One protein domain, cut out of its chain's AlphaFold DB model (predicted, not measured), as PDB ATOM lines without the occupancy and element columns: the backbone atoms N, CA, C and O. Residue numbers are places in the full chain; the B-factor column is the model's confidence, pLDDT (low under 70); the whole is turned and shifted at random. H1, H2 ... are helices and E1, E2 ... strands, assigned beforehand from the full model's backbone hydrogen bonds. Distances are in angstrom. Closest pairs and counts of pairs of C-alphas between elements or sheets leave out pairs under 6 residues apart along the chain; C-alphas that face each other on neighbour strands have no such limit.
ATOM      1  N   ASP A 669     168.075 163.255 149.891       82.25
ATOM      2  CA  ASP A 669     167.273 162.058 150.179       82.25
ATOM      3  C   ASP A 669     166.934 161.927 151.671       82.25
ATOM      4  O   ASP A 669     165.830 161.532 152.039       82.25
ATOM      5  N   GLU A 670     167.861 162.300 152.555       79.88
ATOM      6  CA  GLU A 670     167.595 162.332 153.993       79.88
ATOM      7  C   GLU A 670     166.654 163.475 154.370       79.88
ATOM      8  O   GLU A 670     165.782 163.285 155.212       79.88
ATOM      9  N   ALA A 671     166.795 164.645 153.737       83.19
ATOM     10  CA  ALA A 671     165.865 165.757 153.930       83.19
ATOM     11  C   ALA A 671     164.440 165.349 153.533       83.19
ATOM     12  O   ALA A 671     163.498 165.606 154.279       83.19
ATOM     13  N   LEU A 672     164.292 164.654 152.403       86.50
ATOM     14  CA  LEU A 672     163.018 164.083 151.964       86.50
ATOM     15  C   LEU A 672     162.482 163.062 152.968       86.50
ATOM     16  O   LEU A 672     161.337 163.167 153.394       86.50
ATOM     17  N   SER A 673     163.325 162.143 153.445       86.50
ATOM     18  CA  SER A 673     162.923 161.180 154.475       86.50
ATOM     19  C   SER A 673     162.440 161.859 155.760       86.50
ATOM     20  O   SER A 673     161.559 161.327 156.429       86.50
ATOM     21  N   ILE A 674     163.019 162.997 156.147       84.62
ATOM     22  CA  ILE A 674     162.589 163.758 157.328       84.62
ATOM     23  C   ILE A 674     161.251 164.455 157.061       84.62
ATOM     24  O   ILE A 674     160.381 164.441 157.929       84.62
ATOM     25  N   TYR A 675     161.086 165.039 155.872       86.06
ATOM     26  CA  TYR A 675     159.838 165.665 155.437       86.06
ATOM     27  C   TYR A 675     158.674 164.659 155.437       86.06
ATOM     28  O   TYR A 675     157.620 164.944 156.001       86.06
ATOM     29  N   ASP A 676     158.895 163.457 154.899       87.44
ATOM     30  CA  ASP A 676     157.863 162.423 154.762       87.44
ATOM     31  C   ASP A 676     157.459 161.773 156.098       87.44
ATOM     32  O   ASP A 676     156.345 161.270 156.231       87.44
ATOM     33  N   ASN A 677     158.352 161.772 157.095       87.19
ATOM     34  CA  ASN A 677     158.146 161.093 158.383       87.19
ATOM     35  C   ASN A 677     157.959 162.058 159.566       87.19
ATOM     36  O   ASN A 677     158.094 161.648 160.724       87.19
ATOM     37  N   VAL A 678     157.680 163.339 159.310       84.69
ATOM     38  CA  VAL A 678     157.454 164.306 160.389       84.69
ATOM     39  C   VAL A 678     156.187 163.932 161.176       84.69
ATOM     40  O   VAL A 678     155.162 163.564 160.601       84.69
ATOM     41  N   ALA A 679     156.244 163.993 162.510       82.50
ATOM     42  CA  ALA A 679     155.083 163.682 163.343       82.50
ATOM     43  C   ALA A 679     153.951 164.696 163.106       82.50
ATOM     44  O   ALA A 679     154.208 165.875 162.882       82.50
ATOM     45  N   THR A 680     152.693 164.258 163.219       80.50
ATOM     46  CA  THR A 680     151.492 165.049 162.867       80.50
ATOM     47  C   THR A 680     151.326 166.368 163.628       80.50
ATOM     48  O   THR A 680     150.537 167.215 163.224       80.50
ATOM     49  N   GLU A 681     152.029 166.541 164.746       81.31
ATOM     50  CA  GLU A 681     152.043 167.770 165.549       81.31
ATOM     51  C   GLU A 681     153.032 168.839 165.034       81.31
ATOM     52  O   GLU A 681     153.074 169.952 165.566       81.31
ATOM     53  N   TYR A 682     153.799 168.516 163.989       82.94
ATOM     54  CA  TYR A 682     154.768 169.386 163.331       82.94
ATOM     55  C   TYR A 682     154.419 169.587 161.850       82.94
ATOM     56  O   TYR A 682     153.851 168.711 161.201       82.94
ATOM     57  N   GLN A 683     154.797 170.737 161.295       85.19
ATOM     58  CA  GLN A 683     154.739 171.030 159.864       85.19
ATOM     59  C   GLN A 683     156.156 171.101 159.304       85.19
ATOM     60  O   GLN A 683     156.992 171.819 159.845       85.19
ATOM     61  N   ALA A 684     156.428 170.361 158.231       88.25
ATOM     62  CA  ALA A 684     157.700 170.397 157.521       88.25
ATOM     63  C   ALA A 684     157.517 171.088 156.161       88.25
ATOM     64  O   ALA A 684     156.596 170.756 155.424       88.25
ATOM     65  N   GLU A 685     158.382 172.042 155.822       89.38
ATOM     66  CA  GLU A 685     158.298 172.840 154.594       89.38
ATOM     67  C   GLU A 685     159.694 173.102 154.022       89.38
ATOM     68  O   GLU A 685     160.628 173.435 154.755       89.38
ATOM     69  N   PHE A 686     159.845 172.987 152.701       89.44
ATOM     70  CA  PHE A 686     161.081 173.362 152.019       89.44
ATOM     71  C   PHE A 686     161.060 174.833 151.605       89.44
ATOM     72  O   PHE A 686     160.092 175.319 151.025       89.44
ATOM     73  N   TYR A 687     162.176 175.512 151.846       84.31
ATOM     74  CA  TYR A 687     162.419 176.899 151.475       84.31
ATOM     75  C   TYR A 687     163.612 176.979 150.528       84.31
ATOM     76  O   TYR A 687     164.583 176.235 150.676       84.31
ATOM     77  N   VAL A 688     163.547 177.893 149.564       85.44
ATOM     78  CA  VAL A 688     164.645 178.208 148.646       85.44
ATOM     79  C   VAL A 688     165.103 179.639 148.893       85.44
ATOM     80  O   VAL A 688     164.286 180.503 149.192       85.44
ATOM     81  N   SER A 689     166.404 179.897 148.804       80.00
ATOM     82  CA  SER A 689     166.936 181.249 148.949       80.00
ATOM     83  C   SER A 689     166.547 182.149 147.774       80.00
ATOM     84  O   SER A 689     166.618 181.734 146.620       80.00
ATOM     85  N   ASP A 690     166.249 183.420 148.045       78.44
ATOM     86  CA  ASP A 690     165.935 184.401 146.992       78.44
ATOM     87  C   ASP A 690     167.135 184.721 146.093       78.44
ATOM     88  O   ASP A 690     167.000 185.051 144.913       78.44
ATOM     89  N   GLN A 691     168.340 184.625 146.658       75.88
ATOM     90  CA  GLN A 691     169.593 184.887 145.964       75.88
ATOM     91  C   GLN A 691     170.442 183.625 145.862       75.88
ATOM     92  O   GLN A 691     170.378 182.727 146.706       75.88
ATOM     93  N   LYS A 692     171.269 183.578 144.816       74.75
ATOM     94  CA  LYS A 692     172.246 182.512 144.613       74.75
ATOM     95  C   LYS A 692     173.455 182.718 145.517       74.75
ATOM     96  O   LYS A 692     174.063 183.787 145.515       74.75
ATOM     97  N   TYR A 693     173.860 181.663 146.205       60.75
ATOM     98  CA  TYR A 693     175.094 181.597 146.976       60.75
ATOM     99  C   TYR A 693     176.089 180.717 146.222       60.75
ATOM    100  O   TYR A 693     175.806 179.562 145.924       60.75
ATOM    101  N   PHE A 694     177.256 181.271 145.880       69.88
ATOM    102  CA  PHE A 694     178.293 180.565 145.108       69.88
ATOM    103  C   PHE A 694     177.802 179.982 143.766       69.88
ATOM    104  O   PHE A 694     178.298 178.960 143.310       69.88
ATOM    105  N   GLY A 695     176.842 180.655 143.118       76.81
ATOM    106  CA  GLY A 695     176.296 180.261 141.812       76.81
ATOM    107  C   GLY A 695     175.030 179.398 141.867       76.81
ATOM    108  O   GLY A 695     174.322 179.326 140.860       76.81
ATOM    109  N   GLU A 696     174.683 178.858 143.039       76.56
ATOM    110  CA  GLU A 696     173.558 177.936 143.236       76.56
ATOM    111  C   GLU A 696     172.529 178.467 144.244       76.56
ATOM    112  O   GLU A 696     172.829 179.329 145.072       76.56
ATOM    113  N   TYR A 697     171.296 177.965 144.169       79.62
ATOM    114  CA  TYR A 697     170.257 178.261 145.159       79.62
ATOM    115  C   TYR A 697     170.409 177.366 146.391       79.62
ATOM    116  O   TYR A 697     170.684 176.171 146.276       79.62
ATOM    117  N   LEU A 698     170.226 177.943 147.579       77.69
ATOM    118  CA  LEU A 698     170.239 177.189 148.825       77.69
ATOM    119  C   LEU A 698     168.824 176.690 149.114       77.69
ATOM    120  O   LEU A 698     167.902 177.490 149.242       77.69
ATOM    121  N   TYR A 699     168.673 175.381 149.274       83.19
ATOM    122  CA  TYR A 699     167.430 174.759 149.719       83.19
ATOM    123  C   TYR A 699     167.535 174.434 151.204       83.19
ATOM    124  O   TYR A 699     168.584 173.988 151.651       83.19
ATOM    125  N   MET A 700     166.487 174.654 151.986       85.31
ATOM    126  CA  MET A 700     166.456 174.353 153.419       85.31
ATOM    127  C   MET A 700     165.145 173.666 153.771       85.31
ATOM    128  O   MET A 700     164.109 174.013 153.217       85.31
ATOM    129  N   LEU A 701     165.179 172.731 154.714       86.81
ATOM    130  CA  LEU A 701     163.977 172.122 155.280       86.81
ATOM    131  C   LEU A 701     163.688 172.768 156.634       86.81
ATOM    132  O   LEU A 701     164.534 172.735 157.523       86.81
ATOM    133  N   MET A 702     162.517 173.362 156.805       85.62
ATOM    134  CA  MET A 702     162.054 173.920 158.071       85.62
ATOM    135  C   MET A 702     161.008 172.993 158.683       85.62
ATOM    136  O   MET A 702     160.134 172.510 157.977       85.62
ATOM    137  N   ILE A 703     161.088 172.763 159.990       86.50
ATOM    138  CA  ILE A 703     160.111 172.007 160.774       86.50
ATOM    139  C   ILE A 703     159.597 172.920 161.885       86.50
ATOM    140  O   ILE A 703     160.376 173.381 162.722       86.50
ATOM    141  N   THR A 704     158.298 173.186 161.901       81.50
ATOM    142  CA  THR A 704     157.627 174.069 162.859       81.50
ATOM    143  C   THR A 704     156.641 173.278 163.715       81.50
ATOM    144  O   THR A 704     155.897 172.435 163.230       81.50
ATOM    145  N   GLY A 705     156.636 173.531 165.020       78.38
ATOM    146  CA  GLY A 705     155.674 172.987 165.979       78.38
ATOM    147  C   GLY A 705     155.240 174.063 166.972       78.38
ATOM    148  O   GLY A 705     155.811 175.154 167.006       78.38
ATOM    149  N   GLY A 706     154.253 173.765 167.821       69.94
ATOM    150  CA  GLY A 706     153.587 174.775 168.664       69.94
ATOM    151  C   GLY A 706     154.493 175.593 169.603       69.94
ATOM    152  O   GLY A 706     154.104 176.680 170.026       69.94
ATOM    153  N   ARG A 707     155.697 175.103 169.939       63.31
ATOM    154  CA  ARG A 707     156.699 175.826 170.756       63.31
ATOM    155  C   ARG A 707     158.136 175.745 170.223       63.31
ATOM    156  O   ARG A 707     159.045 176.235 170.887       63.31
ATOM    157  N   SER A 708     158.365 175.133 169.063       68.88
ATOM    158  CA  SER A 708     159.718 174.841 168.568       68.88
ATOM    159  C   SER A 708     159.798 174.958 167.052       68.88
ATOM    160  O   SER A 708     158.919 174.466 166.353       68.88
ATOM    161  N   CYS A 709     160.879 175.551 166.552       75.75
ATOM    162  CA  CYS A 709     161.203 175.595 165.131       75.75
ATOM    163  C   CYS A 709     162.626 175.068 164.924       75.75
ATOM    164  O   CYS A 709     163.538 175.419 165.675       75.75
ATOM    165  N   SER A 710     162.828 174.229 163.914       77.75
ATOM    166  CA  SER A 710     164.152 173.773 163.491       77.75
ATOM    167  C   SER A 710     164.310 173.922 161.989       77.75
ATOM    168  O   SER A 710     163.422 173.543 161.236       77.75
ATOM    169  N   VAL A 711     165.449 174.438 161.548       80.38
ATOM    170  CA  VAL A 711     165.833 174.535 160.141       80.38
ATOM    171  C   VAL A 711     167.022 173.638 159.878       80.38
ATOM    172  O   VAL A 711     167.979 173.609 160.645       80.38
ATOM    173  N   ILE A 712     166.966 172.923 158.768       80.38
ATOM    174  CA  ILE A 712     167.969 171.972 158.340       80.38
ATOM    175  C   ILE A 712     168.557 172.475 157.030       80.38
ATOM    176  O   ILE A 712     167.837 172.700 156.055       80.38
ATOM    177  N   ARG A 713     169.875 172.691 157.023       75.81
ATOM    178  CA  ARG A 713     170.599 173.241 155.873       75.81
ATOM    179  C   ARG A 713     171.540 172.202 155.249       75.81
ATOM    180  O   ARG A 713     172.220 171.495 155.996       75.81
ATOM    181  N   PRO A 714     171.694 172.180 153.913       67.81
ATOM    182  CA  PRO A 714     172.574 171.251 153.202       67.81
ATOM    183  C   PRO A 714     174.054 171.377 153.558       67.81
ATOM    184  O   PRO A 714     174.809 170.454 153.321       67.81
ATOM    185  N   ASN A 715     174.494 172.509 154.106       60.09
ATOM    186  CA  ASN A 715     175.899 172.784 154.416       60.09
ATOM    187  C   ASN A 715     176.215 172.813 155.921       60.09
ATOM    188  O   ASN A 715     177.379 172.691 156.296       60.09
ATOM    189  N   THR A 716     175.212 173.001 156.783       62.47
ATOM    190  CA  THR A 716     175.412 173.148 158.237       62.47
ATOM    191  C   THR A 716     174.581 172.192 159.090       62.47
ATOM    192  O   THR A 716     174.766 172.184 160.303       62.47
ATOM    193  N   GLY A 717     173.676 171.406 158.497       71.75
ATOM    194  CA  GLY A 717     172.836 170.455 159.224       71.75
ATOM    195  C   GLY A 717     171.715 171.132 160.019       71.75
ATOM    196  O   GLY A 717     171.199 172.174 159.608       71.75
ATOM    197  N   TYR A 718     171.309 170.518 161.135       72.38
ATOM    198  CA  TYR A 718     170.207 170.979 161.992       72.38
ATOM    199  C   TYR A 718     170.546 172.260 162.765       72.38
ATOM    200  O   TYR A 718     171.629 172.397 163.331       72.38
ATOM    201  N   MET A 719     169.577 173.166 162.863       66.25
ATOM    202  CA  MET A 719     169.656 174.407 163.625       66.25
ATOM    203  C   MET A 719     168.300 174.718 164.272       66.25
ATOM    204  O   MET A 719     167.291 174.806 163.581       66.25
ATOM    205  N   PHE A 720     168.266 174.922 165.588       71.38
ATOM    206  CA  PHE A 720     167.039 175.275 166.315       71.38
ATOM    207  C   PHE A 720     166.850 176.792 166.397       71.38
ATOM    208  O   PHE A 720     167.811 177.538 166.609       71.38
ATOM    209  N   LEU A 721     165.610 177.251 166.238       59.94
ATOM    210  CA  LEU A 721     165.245 178.663 166.144       59.94
ATOM    211  C   LEU A 721     164.119 179.021 167.111       59.94
ATOM    212  O   LEU A 721     163.212 178.232 167.376       59.94
ATOM    213  N   GLU A 722     164.173 180.257 167.607       58.72
ATOM    214  CA  GLU A 722     163.079 180.856 168.369       58.72
ATOM    215  C   GLU A 722     161.936 181.265 167.419       58.72
ATOM    216  O   GLU A 722     162.216 181.832 166.358       58.72
ATOM    217  N   PRO A 723     160.657 181.046 167.788       57.28
ATOM    218  CA  PRO A 723     159.510 181.342 166.921       57.28
ATOM    219  C   PRO A 723     159.427 182.797 166.438       57.28
ATOM    220  O   PRO A 723     158.902 183.065 165.366       57.28
ATOM    221  N   THR A 724     159.981 183.740 167.203       57.50
ATOM    222  CA  THR A 724     159.991 185.179 166.895       57.50
ATOM    223  C   THR A 724     160.923 185.573 165.748       57.50
ATOM    224  O   THR A 724     160.868 186.714 165.311       57.50
ATOM    225  N   LYS A 725     161.780 184.659 165.268       56.31
ATOM    226  CA  LYS A 725     162.735 184.897 164.169       56.31
ATOM    227  C   LYS A 725     162.346 184.210 162.859       56.31
ATOM    228  O   LYS A 725     163.154 184.156 161.937       56.31
ATOM    229  N   ILE A 726     161.147 183.628 162.796       59.97
ATOM    230  CA  ILE A 726     160.660 182.922 161.602       59.97
ATOM    231  C   ILE A 726     160.404 183.915 160.463       59.97
ATOM    232  O   ILE A 726     160.789 183.635 159.331       59.97
TER     233      ILE A 726
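AT A GLANCE: This is residues 669 to 726 of the 730 residues of an uncharacterized protein of Aphanomyces astaci (UniProt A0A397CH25). One twisted sheet of four antiparallel strands, order E1 - E2 - E3 - E4, has a short helix, H1, over one face; the tip of its long hairpin E1 and E2, residues 691 to 696, sticks out. The printed part has 58 residues, with one named helix and four named strands in the order H1, E1, E2, E3, E4; its class is mostly strand, and E1, E2, E3 and E4 form a meander, each strand the antiparallel neighbour of the one before. The whole is only just compact, close to loose: radius of gyration of the C-alphas 11.9 A, spans 36 by 28 by 17 A.

HOW THE PARTS SIT: Look first at the hairpin of E1, residues 682 to 693, and E2, residues 696 to 705: N 685 and O 702 are 2.8 A apart, within hydrogen-bond range. E1 bends by 71 degrees at residue 690. E3, residues 708 to 713, forms a hairpin with E2, N 703 to O 710 being 2.8 A. E4, residues 717 to 721, forms one with E3, N 711 to O 719 being 2.8 A. H1, residues 669 to 676, is on the sheet at a height of 9.4 A; its closest C-alphas to E1 are Tyr 675 and Ala 684, 5.6 A. In H1 every O i to N i+4 pair is within hydrogen-bond range.

IN THESE COORDINATES: Find C-alpha 682 at (154.768, 169.386, 163.331); E1 spans 28.8 A, E2 29.4 A, E3 16.8 A, E4 13.1 A, ending at C-alpha 721 (165.245, 178.663, 166.144), and H1 10.5 A.

THE WHOLE: The printed part has no cut, and its four links are tight. The C-alphas farthest apart, Glu 681 and Gly 695, are 36.2 A apart. Look for pLDDT under 70 in 15 residues, among them 721 to 726.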